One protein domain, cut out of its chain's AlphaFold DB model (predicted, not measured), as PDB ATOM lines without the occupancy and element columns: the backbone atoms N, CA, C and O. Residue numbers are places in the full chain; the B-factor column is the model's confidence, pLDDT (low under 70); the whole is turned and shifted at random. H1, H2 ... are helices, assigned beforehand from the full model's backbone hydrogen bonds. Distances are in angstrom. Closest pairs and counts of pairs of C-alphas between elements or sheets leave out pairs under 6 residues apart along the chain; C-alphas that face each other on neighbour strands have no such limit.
ATOM      1  N   ALA A  78     -32.795  25.366 -49.419       70.00
ATOM      2  CA  ALA A  78     -33.389  25.928 -48.209       70.00
ATOM      3  C   ALA A  78     -32.442  25.800 -47.003       70.00
ATOM      4  O   ALA A  78     -32.105  26.801 -46.383       70.00
ATOM      5  N   LEU A  79     -31.899  24.600 -46.751       77.56
ATOM      6  CA  LEU A  79     -30.989  24.355 -45.626       77.56
ATOM      7  C   LEU A  79     -29.703  25.190 -45.720       77.56
ATOM      8  O   LEU A  79     -29.188  25.669 -44.718       77.56
ATOM      9  N   LYS A  80     -29.192  25.398 -46.937       82.69
ATOM     10  CA  LYS A  80     -28.061  26.290 -47.217       82.69
ATOM     11  C   LYS A  80     -28.354  27.733 -46.804       82.69
ATOM     12  O   LYS A  80     -27.539  28.334 -46.110       82.69
ATOM     13  N   ARG A  81     -29.519  28.269 -47.186       77.62
ATOM     14  CA  ARG A  81     -29.949  29.618 -46.782       77.62
ATOM     15  C   ARG A  81     -30.087  29.717 -45.267       77.62
ATOM     16  O   ARG A  81     -29.549  30.645 -44.673       77.62
ATOM     17  N   THR A  82     -30.690  28.710 -44.637       75.69
ATOM     18  CA  THR A  82     -30.808  28.624 -43.178       75.69
ATOM     19  C   THR A  82     -29.445  28.627 -42.484       75.69
ATOM     20  O   THR A  82     -29.261  29.346 -41.510       75.69
ATOM     21  N   ILE A  83     -28.453  27.887 -42.992       83.06
ATOM     22  CA  ILE A  83     -27.093  27.877 -42.426       83.06
ATOM     23  C   ILE A  83     -26.464  29.275 -42.453       83.06
ATOM     24  O   ILE A  83     -25.835  29.672 -41.474       83.06
ATOM     25  N   ILE A  84     -26.639  30.025 -43.546       81.69
ATOM     26  CA  ILE A  84     -26.125  31.398 -43.661       81.69
ATOM     27  C   ILE A  84     -26.865  32.323 -42.694       81.69
ATOM     28  O   ILE A  84     -26.219  33.039 -41.938       81.69
ATOM     29  N   ALA A  85     -28.197  32.263 -42.665       71.69
ATOM     30  CA  ALA A  85     -29.017  33.067 -41.763       71.69
ATOM     31  C   ALA A  85     -28.636  32.852 -40.291       71.69
ATOM     32  O   ALA A  85     -28.402  33.808 -39.556       71.69
ATOM     33  N   LEU A  86     -28.485  31.591 -39.871       78.00
ATOM     34  CA  LEU A  86     -28.069  31.260 -38.509       78.00
ATOM     35  C   LEU A  86     -26.644  31.745 -38.219       78.00
ATOM     36  O   LEU A  86     -26.362  32.212 -37.116       78.00
ATOM     37  N   LYS A  87     -25.744  31.673 -39.208       79.69
ATOM     38  CA  LYS A  87     -24.377  32.179 -39.068       79.69
ATOM     39  C   LYS A  87     -24.335  33.704 -38.909       79.69
ATOM     40  O   LYS A  87     -23.506  34.186 -38.143       79.69
ATOM     41  N   LEU A  88     -25.228  34.435 -39.575       71.81
ATOM     42  CA  LEU A  88     -25.371  35.888 -39.428       71.81
ATOM     43  C   LEU A  88     -25.960  36.303 -38.088       71.81
ATOM     44  O   LEU A  88     -25.559  37.316 -37.534       71.81
ATOM     45  N   CYS A  89     -26.806  35.463 -37.501       62.34
ATOM     46  CA  CYS A  89     -27.301  35.644 -36.136       62.34
ATOM     47  C   CYS A  89     -26.249  35.329 -35.053       62.34
ATOM     48  O   CYS A  89     -26.600  35.082 -33.901       62.34
ATOM     49  N   GLY A  90     -24.967  35.236 -35.417       68.94
ATOM     50  CA  GLY A  90     -23.878  34.955 -34.484       68.94
ATOM     51  C   GLY A  90     -23.838  33.517 -33.953       68.94
ATOM     52  O   GLY A  90     -23.079  33.239 -33.023       68.94
ATOM     53  N   MET A  91     -24.608  32.568 -34.509       75.31
ATOM     54  CA  MET A  91     -24.535  31.181 -34.038       75.31
ATOM     55  C   MET A  91     -23.216  30.512 -34.428       75.31
ATOM     56  O   MET A  91     -22.672  30.671 -35.529       75.31
ATOM     57  N   THR A  92     -22.712  29.692 -33.509       81.88
ATOM     58  CA  THR A  92     -21.541  28.858 -33.765       81.88
ATOM     59  C   THR A  92     -21.901  27.731 -34.723       81.88
ATOM     60  O   THR A  92     -22.983  27.150 -34.661       81.88
ATOM     61  N   THR A  93     -20.962  27.370 -35.596       82.62
ATOM     62  CA  THR A  93     -21.142  26.301 -36.588       82.62
ATOM     63  C   THR A  93     -21.571  24.974 -35.957       82.62
ATOM     64  O   THR A  93     -22.358  24.245 -36.551       82.62
ATOM     65  N   LYS A  94     -21.102  24.698 -34.731       83.56
ATOM     66  CA  LYS A  94     -21.501  23.533 -33.933       83.56
ATOM     67  C   LYS A  94     -22.983  23.586 -33.556       83.56
ATOM     68  O   LYS A  94     -23.724  22.648 -33.821       83.56
ATOM     69  N   LYS A  95     -23.448  24.728 -33.043       80.06
ATOM     70  CA  LYS A  95     -24.861  24.909 -32.698       80.06
ATOM     71  C   LYS A  95     -25.756  24.841 -33.939       80.06
ATOM     72  O   LYS A  95     -26.838  24.274 -33.875       80.06
ATOM     73  N   ILE A  96     -25.289  25.350 -35.082       82.25
ATOM     74  CA  ILE A  96     -26.001  25.260 -36.369       82.25
ATOM     75  C   ILE A  96     -26.139  23.804 -36.831       82.25
ATOM     76  O   ILE A  96     -27.221  23.407 -37.260       82.25
ATOM     77  N   SER A  97     -25.074  22.997 -36.741       82.69
ATOM     78  CA  SER A  97     -25.140  21.579 -37.114       82.69
ATOM     79  C   SER A  97     -26.097  20.787 -36.234       82.69
ATOM     80  O   SER A  97     -26.895  20.021 -36.769       82.69
ATOM     81  N   ASP A  98     -26.061  21.032 -34.922       81.69
ATOM     82  CA  ASP A  98     -26.943  20.365 -33.961       81.69
ATOM     83  C   ASP A  98     -28.410  20.745 -34.217       81.69
ATOM     84  O   ASP A  98     -29.279  19.882 -34.293       81.69
ATOM     85  N   THR A  99     -28.671  22.031 -34.466       77.44
ATOM     86  CA  THR A  99     -30.022  22.558 -34.722       77.44
ATOM     87  C   THR A  99     -30.633  22.013 -36.015       77.44
ATOM     88  O   THR A  99     -31.826  21.738 -36.078       77.44
ATOM     89  N   LEU A 100     -29.828  21.857 -37.068       79.38
ATOM     90  CA  LEU A 100     -30.308  21.399 -38.375       79.38
ATOM     91  C   LEU A 100     -30.230  19.877 -38.552       79.38
ATOM     92  O   LEU A 100     -30.604  19.373 -39.615       79.38
ATOM     93  N   GLY A 101     -29.706  19.148 -37.560       80.50
ATOM     94  CA  GLY A 101     -29.399  17.721 -37.684       80.50
ATOM     95  C   GLY A 101     -28.473  17.428 -38.870       80.50
ATOM     96  O   GLY A 101     -28.616  16.408 -39.546       80.50
ATOM     97  N   ALA A 102     -27.575  18.363 -39.191       80.38
ATOM     98  CA  ALA A 102     -26.683  18.293 -40.342       80.38
ATOM     99  C   ALA A 102     -25.251  17.995 -39.889       80.38
ATOM    100  O   ALA A 102     -24.825  18.408 -38.816       80.38
ATOM    101  N   ASN A 103     -24.461  17.315 -40.722       87.81
ATOM    102  CA  ASN A 103     -23.076  17.011 -40.365       87.81
ATOM    103  C   ASN A 103     -22.247  18.301 -40.221       87.81
ATOM    104  O   ASN A 103     -22.154  19.093 -41.164       87.81
ATOM    105  N   TYR A 104     -21.589  18.470 -39.069       85.38
ATOM    106  CA  TYR A 104     -20.731  19.618 -38.762       85.38
ATOM    107  C   TYR A 104     -19.725  19.943 -39.872       85.38
ATOM    108  O   TYR A 104     -19.619  21.100 -40.271       85.38
ATOM    109  N   LYS A 105     -19.025  18.944 -40.433       86.00
ATOM    110  CA  LYS A 105     -18.045  19.170 -41.513       86.00
ATOM    111  C   LYS A 105     -18.703  19.740 -42.766       86.00
ATOM    112  O   LYS A 105     -18.097  20.549 -43.464       86.00
ATOM    113  N   THR A 106     -19.937  19.335 -43.055       85.31
ATOM    114  CA  THR A 106     -20.690  19.836 -44.207       85.31
ATOM    115  C   THR A 106     -21.154  21.270 -43.983       85.31
ATOM    116  O   THR A 106     -21.020  22.089 -44.889       85.31
ATOM    117  N   VAL A 107     -21.646  21.594 -42.784       83.62
ATOM    118  CA  VAL A 107     -22.044  22.961 -42.412       83.62
ATOM    119  C   VAL A 107     -20.827  23.885 -42.403       83.62
ATOM    120  O   VAL A 107     -20.850  24.932 -43.044       83.62
ATOM    121  N   TRP A 108     -19.738  23.472 -41.754       87.50
ATOM    122  CA  TRP A 108     -18.480  24.216 -41.714       87.50
ATOM    123  C   TRP A 108     -17.912  24.441 -43.112       87.50
ATOM    124  O   TRP A 108     -17.618  25.575 -43.473       87.50
ATOM    125  N   GLY A 109     -17.832  23.389 -43.932       86.75
ATOM    126  CA  GLY A 109     -17.330  23.490 -45.298       86.75
ATOM    127  C   GLY A 109     -18.229  24.329 -46.208       86.75
ATOM    128  O   GLY A 109     -17.731  24.935 -47.152       86.75
ATOM    129  N   TYR A 110     -19.537  24.384 -45.941       84.06
ATOM    130  CA  TYR A 110     -20.431  25.293 -46.649       84.06
ATOM    131  C   TYR A 110     -20.165  26.738 -46.236       84.06
ATOM    132  O   TYR A 110     -19.862  27.531 -47.120       84.06
ATOM    133  N   ILE A 111     -20.177  27.039 -44.929       84.38
ATOM    134  CA  ILE A 111     -19.891  28.375 -44.387       84.38
ATOM    135  C   ILE A 111     -18.548  28.878 -44.913       84.38
ATOM    136  O   ILE A 111     -18.525  29.918 -45.560       84.38
ATOM    137  N   ASP A 112     -17.472  28.108 -44.740       82.56
ATOM    138  CA  ASP A 112     -16.115  28.450 -45.183       82.56
ATOM    139  C   ASP A 112     -16.048  28.735 -46.691       82.56
ATOM    140  O   ASP A 112     -15.478  29.743 -47.108       82.56
ATOM    141  N   LYS A 113     -16.706  27.915 -47.526       82.19
ATOM    142  CA  LYS A 113     -16.804  28.171 -48.973       82.19
ATOM    143  C   LYS A 113     -17.592  29.434 -49.286       82.19
ATOM    144  O   LYS A 113     -17.176  30.177 -50.168       82.19
ATOM    145  N   THR A 114     -18.711  29.695 -48.611       73.94
ATOM    146  CA  THR A 114     -19.479  30.934 -48.811       73.94
ATOM    147  C   THR A 114     -18.703  32.163 -48.371       73.94
ATOM    148  O   THR A 114     -18.698  33.139 -49.110       73.94
ATOM    149  N   THR A 115     -17.998  32.115 -47.240       70.19
ATOM    150  CA  THR A 115     -17.169  33.226 -46.761       70.19
ATOM    151  C   THR A 115     -15.992  33.469 -47.704       70.19
ATOM    152  O   THR A 115     -15.740  34.608 -48.073       70.19
ATOM    153  N   LYS A 116     -15.326  32.417 -48.202       67.44
ATOM    154  CA  LYS A 116     -14.224  32.537 -49.176       67.44
ATOM    155  C   LYS A 116     -14.678  32.980 -50.571       67.44
ATOM    156  O   LYS A 116     -13.986  33.770 -51.204       67.44
ATOM    157  N   ASN A 117     -15.831  32.512 -51.057       58.84
ATOM    158  CA  ASN A 117     -16.380  32.976 -52.338       58.84
ATOM    159  C   ASN A 117     -16.901  34.414 -52.255       58.84
ATOM    160  O   ASN A 117     -16.765  35.152 -53.227       58.84
ATOM    161  N   LYS A 118     -17.477  34.823 -51.118       53.31
ATOM    162  CA  LYS A 118     -17.893  36.212 -50.881       53.31
ATOM    163  C   LYS A 118     -16.704  37.126 -50.576       53.31
ATOM    164  O   LYS A 118     -16.762  38.279 -50.953       53.31
ATOM    165  N   ALA A 119     -15.578  36.626 -50.060       47.81
ATOM    166  CA  ALA A 119     -14.344  37.413 -49.928       47.81
ATOM    167  C   ALA A 119     -13.742  37.861 -51.279       47.81
ATOM    168  O   ALA A 119     -12.942  38.789 -51.314       47.81
ATOM    169  N   LYS A 120     -14.141  37.245 -52.405       44.44
ATOM    170  CA  LYS A 120     -13.833  37.740 -53.762       44.44
ATOM    171  C   LYS A 120     -14.756  38.875 -54.232       44.44
ATOM    172  O   LYS A 120     -14.466  39.497 -55.246       44.44
ATOM    173  N   VAL A 121     -15.844  39.141 -53.512       42.59
ATOM    174  CA  VAL A 121     -16.795  40.235 -53.746       42.59
ATOM    175  C   VAL A 121     -16.818  41.072 -52.466       42.59
ATOM    176  O   VAL A 121     -17.656  40.859 -51.602       42.59
ATOM    177  N   SER A 122     -15.812  41.938 -52.325       33.25
ATOM    178  CA  SER A 122     -15.613  42.938 -51.265       33.25
ATOM    179  C   SER A 122     -16.717  43.052 -50.206       33.25
ATOM    180  O   SER A 122     -17.724  43.711 -50.447       33.25
ATOM    181  N   SER A 123     -16.486  42.491 -49.017       35.16
ATOM    182  CA  SER A 123     -16.697  43.149 -47.714       35.16
ATOM    183  C   SER A 123     -16.201  42.231 -46.581       35.16
ATOM    184  O   SER A 123     -16.411  41.021 -46.654       35.16
ATOM    185  N   PRO A 124     -15.495  42.762 -45.563       45.09
ATOM    186  CA  PRO A 124     -14.979  41.992 -44.424       45.09
ATOM    187  C   PRO A 124     -16.056  41.636 -43.387       45.09
ATOM    188  O   PRO A 124     -15.802  40.836 -42.489       45.09
ATOM    189  N   ASP A 125     -17.254  42.194 -43.528       44.31
ATOM    190  CA  ASP A 125     -18.434  41.783 -42.784       44.31
ATOM    191  C   ASP A 125     -19.075  40.583 -43.495       44.31
ATOM    192  O   ASP A 125     -19.043  40.485 -44.724       44.31
ATOM    193  N   GLY A 126     -19.623  39.623 -42.748       50.84
ATOM    194  CA  GLY A 126     -20.344  38.488 -43.335       50.84
ATOM    195  C   GLY A 126     -21.480  38.950 -44.265       50.84
ATOM    196  O   GLY A 126     -21.775  40.137 -44.311       50.84
ATOM    197  N   PRO A 127     -22.135  38.042 -45.021       54.38
ATOM    198  CA  PRO A 127     -23.217  38.428 -45.931       54.38
ATOM    199  C   PRO A 127     -24.234  39.309 -45.200       54.38
ATOM    200  O   PRO A 127     -24.982  38.807 -44.373       54.38
ATOM    201  N   SER A 128     -24.225  40.618 -45.452       51.88
ATOM    202  CA  SER A 128     -24.999  41.533 -44.629       51.88
ATOM    203  C   SER A 128     -26.475  41.185 -44.791       51.88
ATOM    204  O   SER A 128     -26.916  40.929 -45.919       51.88
ATOM    205  N   PRO A 129     -27.280  41.187 -43.717       56.34
ATOM    206  CA  PRO A 129     -28.727  41.118 -43.864       56.34
ATOM    207  C   PRO A 129     -29.244  42.238 -44.785       56.34
ATOM    208  O   PRO A 129     -30.324  42.103 -45.343       56.34
ATOM    209  N   ALA A 130     -28.486  43.315 -45.026       57.00
ATOM    210  CA  ALA A 130     -28.820  44.331 -46.025       57.00
ATOM    211  C   ALA A 130     -28.843  43.808 -47.480       57.00
ATOM    212  O   ALA A 130     -29.653  44.290 -48.266       57.00
ATOM    213  N   ASP A 131     -28.028  42.806 -47.822       59.16
ATOM    214  CA  ASP A 131     -27.920  42.251 -49.184       59.16
ATOM    215  C   ASP A 131     -28.927  41.122 -49.474       59.16
ATOM    216  O   ASP A 131     -28.955  40.577 -50.578       59.16
ATOM    217  N   MET A 132     -29.727  40.721 -48.481       63.00
ATOM    218  CA  MET A 132     -30.725  39.660 -48.632       63.00
ATOM    219  C   MET A 132     -32.047  40.215 -49.157       63.00
ATOM    220  O   MET A 132     -32.544  41.227 -48.655       63.00
ATOM    221  N   SER A 133     -32.657  39.512 -50.116       73.50
ATOM    222  CA  SER A 133     -34.012  39.843 -50.570       73.50
ATOM    223  C   SER A 133     -35.013  39.709 -49.419       73.50
ATOM    224  O   SER A 133     -34.830  38.899 -48.509       73.50
ATOM    225  N   GLU A 134     -36.100  40.477 -49.448       70.75
ATOM    226  CA  GLU A 134     -37.117  40.458 -48.393       70.75
ATOM    227  C   GLU A 134     -37.726  39.057 -48.194       70.75
ATOM    228  O   GLU A 134     -37.995  38.648 -47.063       70.75
ATOM    229  N   ASP A 135     -37.866  38.280 -49.272       72.88
ATOM    230  CA  ASP A 135     -38.288  36.876 -49.215       72.88
ATOM    231  C   ASP A 135     -37.239  35.978 -48.549       72.88
ATOM    232  O   ASP A 135     -37.575  35.106 -47.749       72.88
ATOM    233  N   GLU A 136     -35.950  36.214 -48.812       71.00
ATOM    234  CA  GLU A 136     -34.864  35.464 -48.169       71.00
ATOM    235  C   GLU A 136     -34.790  35.769 -46.673       71.00
ATOM    236  O   GLU A 136     -34.568  34.858 -45.875       71.00
ATOM    237  N   LYS A 137     -35.048  37.021 -46.279       77.38
ATOM    238  CA  LYS A 137     -35.172  37.415 -44.873       77.38
ATOM    239  C   LYS A 137     -36.371  36.743 -44.207       77.38
ATOM    240  O   LYS A 137     -36.247  36.271 -43.084       77.38
ATOM    241  N   LYS A 138     -37.521  36.646 -44.878       77.94
ATOM    242  CA  LYS A 138     -38.714  35.963 -44.345       77.94
ATOM    243  C   LYS A 138     -38.478  34.462 -44.141       77.94
ATOM    244  O   LYS A 138     -38.775  33.937 -43.071       77.94
ATOM    245  N   GLU A 139     -37.852  33.787 -45.104       72.94
ATOM    246  CA  GLU A 139     -37.466  32.370 -44.992       72.94
ATOM    247  C   GLU A 139     -36.394  32.137 -43.907       72.94
ATOM    248  O   GLU A 139     -36.434  31.154 -43.154       72.94
ATOM    249  N   ALA A 140     -35.438  33.063 -43.779       74.44
ATOM    250  CA  ALA A 140     -34.467  33.077 -42.689       74.44
ATOM    251  C   ALA A 140     -35.157  33.241 -41.330       74.44
ATOM    252  O   ALA A 140     -34.827  32.533 -40.378       74.44
ATOM    253  N   ALA A 141     -36.151  34.121 -41.248       78.44
ATOM    254  CA  ALA A 141     -36.908  34.368 -40.035       78.44
ATOM    255  C   ALA A 141     -37.782  33.171 -39.628       78.44
ATOM    256  O   ALA A 141     -37.836  32.834 -38.446       78.44
ATOM    257  N   LEU A 142     -38.391  32.473 -40.595       77.19
ATOM    258  CA  LEU A 142     -39.070  31.191 -40.366       77.19
ATOM    259  C   LEU A 142     -38.107  30.167 -39.775       77.19
ATOM    260  O   LEU A 142     -38.401  29.540 -38.758       77.19
ATOM    261  N   SER A 143     -36.929  30.046 -40.390       70.75
ATOM    262  CA  SER A 143     -35.891  29.150 -39.900       70.75
ATOM    263  C   SER A 143     -35.507  29.495 -38.462       70.75
ATOM    264  O   SER A 143     -35.453  28.606 -37.628       70.75
ATOM    265  N   LEU A 144     -35.308  30.777 -38.143       73.06
ATOM    266  CA  LEU A 144     -34.959  31.231 -36.796       73.06
ATOM    267  C   LEU A 144     -36.074  30.985 -35.773       73.06
ATOM    268  O   LEU A 144     -35.777  30.582 -34.648       73.06
ATOM    269  N   LYS A 145     -37.345  31.155 -36.156       77.44
ATOM    270  CA  LYS A 145     -38.471  30.838 -35.269       77.44
ATOM    271  C   LYS A 145     -38.548  29.338 -34.973       77.44
ATOM    272  O   LYS A 145     -38.833  28.976 -33.837       77.44
ATOM    273  N   LEU A 146     -38.210  28.471 -35.935       71.81
ATOM    274  CA  LEU A 146     -38.094  27.019 -35.711       71.81
ATOM    275  C   LEU A 146     -36.951  26.646 -34.753       71.81
ATOM    276  O   LEU A 146     -37.034  25.625 -34.080       71.81
ATOM    277  N   VAL A 147     -35.908  27.477 -34.655       66.25
ATOM    278  CA  VAL A 147     -34.824  27.318 -33.663       66.25
ATOM    279  C   VAL A 147     -35.242  27.807 -32.265       66.25
ATOM    280  O   VAL A 147     -34.479  27.677 -31.312       66.25
ATOM    281  N   GLY A 148     -36.450  28.358 -32.113       69.69
ATOM    282  CA  GLY A 148     -36.944  28.885 -30.840       69.69
ATOM    283  C   GLY A 148     -36.396  30.269 -30.496       69.69
ATOM    284  O   GLY A 148     -36.361  30.635 -29.327       69.69
ATOM    285  N   ARG A 149     -35.945  31.050 -31.488       70.94
ATOM    286  CA  ARG A 149     -35.541  32.444 -31.259       70.94
ATOM    287  C   ARG A 149     -36.763  33.345 -31.036       70.94
ATOM    288  O   ARG A 149     -37.784  33.164 -31.717       70.94
ATOM    289  N   PRO A 150     -36.656  34.342 -30.139       76.38
ATOM    290  CA  PRO A 150     -37.719  35.307 -29.928       76.38
ATOM    291  C   PRO A 150     -37.848  36.214 -31.150       76.38
ATOM    292  O   PRO A 150     -36.876  36.567 -31.821       76.38
ATOM    293  N   LEU A 151     -39.082  36.609 -31.448       78.56
ATOM    294  CA  LEU A 151     -39.403  37.321 -32.683       78.56
ATOM    295  C   LEU A 151     -38.746  38.705 -32.771       78.56
ATOM    296  O   LEU A 151     -38.409  39.173 -33.858       78.56
ATOM    297  N   LYS A 152     -38.518  39.316 -31.606       79.06
ATOM    298  CA  LYS A 152     -37.840  40.599 -31.442       79.06
ATOM    299  C   LYS A 152     -36.377  40.530 -31.891       79.06
ATOM    300  O   LYS A 152     -35.994  41.300 -32.768       79.06
ATOM    301  N   GLU A 153     -35.614  39.543 -31.413       77.00
ATOM    302  CA  GLU A 153     -34.224  39.321 -31.856       77.00
ATOM    303  C   GLU A 153     -34.152  39.057 -33.365       77.00
ATOM    304  O   GLU A 153     -33.287  39.586 -34.056       77.00
ATOM    305  N   ILE A 154     -35.085  38.268 -33.904       79.56
ATOM    306  CA  ILE A 154     -35.120  37.966 -35.341       79.56
ATOM    307  C   ILE A 154     -35.355  39.240 -36.163       79.56
ATOM    308  O   ILE A 154     -34.708  39.437 -37.193       79.56
ATOM    309  N   SER A 155     -36.275  40.100 -35.712       79.56
ATOM    310  CA  SER A 155     -36.584  41.363 -36.386       79.56
ATOM    311  C   SER A 155     -35.392  42.319 -36.400       79.56
ATOM    312  O   SER A 155     -35.131  42.946 -37.424       79.56
ATOM    313  N   GLU A 156     -34.629  42.358 -35.307       79.38
ATOM    314  CA  GLU A 156     -33.443  43.197 -35.159       79.38
ATOM    315  C   GLU A 156     -32.292  42.698 -36.040       79.38
ATOM    316  O   GLU A 156     -31.726  43.461 -36.819       79.38
ATOM    317  N   VAL A 157     -32.012  41.391 -36.013       75.62
ATOM    318  CA  VAL A 157     -30.913  40.799 -36.787       75.62
ATOM    319  C   VAL A 157     -31.163  40.856 -38.296       75.62
ATOM    320  O   VAL A 157     -30.238  41.095 -39.071       75.62
ATOM    321  N   LEU A 158     -32.401  40.634 -38.742       75.69
ATOM    322  CA  LEU A 158     -32.741  40.653 -40.170       75.69
ATOM    323  C   LEU A 158     -33.178  42.035 -40.671       75.69
ATOM    324  O   LEU A 158     -33.438  42.192 -41.869       75.69
ATOM    325  N   ASN A 159     -33.243  43.024 -39.773       79.56
ATOM    326  CA  ASN A 159     -33.769  44.362 -40.023       79.56
ATOM    327  C   ASN A 159     -35.124  44.306 -40.756       79.56
ATOM    328  O   ASN A 159     -35.313  44.867 -41.838       79.56
ATOM    329  N   LEU A 160     -36.043  43.514 -40.198       79.25
ATOM    330  CA  LEU A 160     -37.406  43.336 -40.691       79.25
ATOM    331  C   LEU A 160     -38.391  44.017 -39.746       79.25
ATOM    332  O   LEU A 160     -38.216  44.017 -38.531       79.25
ATOM    333  N   ASN A 161     -39.488  44.536 -40.295       84.12
ATOM    334  CA  ASN A 161     -40.561  45.062 -39.463       84.12
ATOM    335  C   ASN A 161     -41.211  43.921 -38.657       84.12
ATOM    336  O   ASN A 161     -41.710  42.950 -39.224       84.12
ATOM    337  N   TYR A 162     -41.244  44.061 -37.330       81.12
ATOM    338  CA  TYR A 162     -41.825  43.072 -36.417       81.12
ATOM    339  C   TYR A 162     -43.249  42.650 -36.818       81.12
ATOM    340  O   TYR A 162     -43.581  41.466 -36.811       81.12
ATOM    341  N   LYS A 163     -44.088  43.610 -37.230       82.75
ATOM    342  CA  LYS A 163     -45.489  43.363 -37.593       82.75
ATOM    343  C   LYS A 163     -45.614  42.562 -38.889       82.75
ATOM    344  O   LYS A 163     -46.469  41.683 -38.981       82.75
ATOM    345  N   SER A 164     -44.762  42.840 -39.879       80.25
ATOM    346  CA  SER A 164     -44.759  42.084 -41.137       80.25
ATOM    347  C   SER A 164     -44.196  40.679 -40.940       80.25
ATOM    348  O   SER A 164     -44.723  39.724 -41.512       80.25
ATOM    349  N   LEU A 165     -43.185  40.538 -40.081       81.25
ATOM    350  CA  LEU A 165     -42.620  39.249 -39.713       81.25
ATOM    351  C   LEU A 165     -43.641  38.368 -38.978       81.25
ATOM    352  O   LEU A 165     -43.815  37.203 -39.329       81.25
ATOM    353  N   TRP A 166     -44.352  38.931 -38.000       81.44
ATOM    354  CA  TRP A 166     -45.405  38.223 -37.274       81.44
ATOM    355  C   TRP A 166     -46.532  37.767 -38.206       81.44
ATOM    356  O   TRP A 166     -46.891  36.593 -38.195       81.44
ATOM    357  N   ALA A 167     -47.023  38.648 -39.087       82.56
ATOM    358  CA  ALA A 167     -48.063  38.303 -40.058       82.56
ATOM    359  C   ALA A 167     -47.618  37.203 -41.040       82.56
ATOM    360  O   ALA A 167     -48.409  36.336 -41.413       82.56
ATOM    361  N   TYR A 168     -46.348  37.219 -41.454       81.56
ATOM    362  CA  TYR A 168     -45.785  36.170 -42.300       81.56
ATOM    363  C   TYR A 168     -45.733  34.823 -41.565       81.56
ATOM    364  O   TYR A 168     -46.158  33.816 -42.125       81.56
ATOM    365  N   LEU A 169     -45.284  34.788 -40.307       79.19
ATOM    366  CA  LEU A 169     -45.227  33.550 -39.524       79.19
ATOM    367  C   LEU A 169     -46.612  33.005 -39.165       79.19
ATOM    368  O   LEU A 169     -46.827  31.801 -39.271       79.19
ATOM    369  N   ASP A 170     -47.557  33.877 -38.817       80.19
ATOM    370  CA  ASP A 170     -48.959  33.515 -38.590       80.19
ATOM    371  C   ASP A 170     -49.573  32.880 -39.850       80.19
ATOM    372  O   ASP A 170     -50.209  31.827 -39.789       80.19
ATOM    373  N   LYS A 171     -49.289  33.446 -41.034       80.88
ATOM    374  CA  LYS A 171     -49.695  32.854 -42.316       80.88
ATOM    375  C   LYS A 171     -49.040  31.491 -42.556       80.88
ATOM    376  O   LYS A 171     -49.724  30.573 -43.004       80.88
ATOM    377  N   GLN A 172     -47.745  31.345 -42.268       76.38
ATOM    378  CA  GLN A 172     -47.029  30.075 -42.437       76.38
ATOM    379  C   GLN A 172     -47.578  28.981 -41.516       76.38
ATOM    380  O   GLN A 172     -47.741  27.841 -41.942       76.38
ATOM    381  N   GLN A 173     -47.948  29.316 -40.282       71.50
ATOM    382  CA  GLN A 173     -48.560  28.354 -39.369       71.50
ATOM    383  C   GLN A 173     -49.982  27.966 -39.751       71.50
ATOM    384  O   GLN A 173     -50.309  26.780 -39.712       71.50
ATOM    385  N   LYS A 174     -50.796  28.933 -40.190       72.69
ATOM    386  CA  LYS A 174     -52.126  28.657 -40.751       72.69
ATOM    387  C   LYS A 174     -52.035  27.725 -41.956       72.69
ATOM    388  O   LYS A 174     -52.820  26.790 -42.061       72.69
ATOM    389  N   MET A 175     -51.051  27.940 -42.832       62.91
ATOM    390  CA  MET A 175     -50.784  27.063 -43.980       62.91
ATOM    391  C   MET A 175     -50.293  25.674 -43.565       62.91
ATOM    392  O   MET A 175     -50.611  24.690 -44.225       62.91
ATOM    393  N   ALA A 176     -49.539  25.577 -42.471       61.50
ATOM    394  CA  ALA A 176     -49.057  24.306 -41.950       61.50
ATOM    395  C   ALA A 176     -50.123  23.532 -41.143       61.50
ATOM    396  O   ALA A 176     -49.874  22.392 -40.757       61.50
ATOM    397  N   GLY A 177     -51.297  24.122 -40.880       52.81
ATOM    398  CA  GLY A 177     -52.337  23.519 -40.040       52.81
ATOM    399  C   GLY A 177     -51.927  23.382 -38.569       52.81
ATOM    400  O   GLY A 177     -52.510  22.578 -37.845       52.81
TER     401      GLY A 177
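This is residues 78 to 177 of the 187 residues of an uncharacterized protein of Sporisorium scitamineum (UniProt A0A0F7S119). Two halves of three helices each, H1 to H3 and H4 to H6, sit side by side and meet where H1 and H4 cross in the middle; the long helices H3 and H6 lie at the two far ends. A long link, residues 119 to 133, leads from one half to the other. The printed part has 100 residues with six named helices, H1 to H6 in chain order, and no named strand; the class is all helix, with mostly crossed packing. It is compact, with a radius of gyration of the C-alphas of 13.7 A and spans of 38 by 29 by 19 A.

H3, residues 104 to 118, touches H2, residues 93 to 100, with residues 104 to 108 alone, at a steep tilt of 64 degrees, opposite ways; the closest C-alphas, of Ser 97 and Tyr 104, are 5.1 A apart. With residues 107 to 111 alone, H3 touches H1, residues 78 to 88, about perpendicular at 74 degrees; the closest C-alphas are those of Ile 84 and Ile 111, 7.0 A. H1 and H2 form a helical hairpin, closest at C-alphas 83 and 96, 6.7 A. H1 touches H4, residues 134 to 146, about perpendicular at 84 degrees; the C-alphas of Ala 85 and Ala 140 are closest, 5.5 A. H4 and H5, residues 151 to 158, form a helical hairpin, closest at C-alphas 141 and 154, 6.2 A. H6, residues 162 to 176, touches H5 at C-alphas 155 and 162, 5.5 A, and H4 at C-alphas 142 and 169, 6.6 A. H3 and H6 are apart. In all six helices every O i to N i+4 pair is within hydrogen-bond range.

H1 begins at C-alpha 78 (-33.389, 25.928, -48.209), and H6 ends at C-alpha 176 (-49.057, 24.306, -41.950). H3 measures 20.7 A, H6 20.9 A, H4 18.5 A and H1 15.5 A.

The farthest C-alphas, of Lys 120 and Gly 177, are 43.3 A apart. The printed part has no cut; the link H3 to H4 is long, the other four tight. Mean pLDDT of the printed part is 72.9, with residues 89 to 90, 116 to 132, 147 to 148 and 175 to 177 under 70.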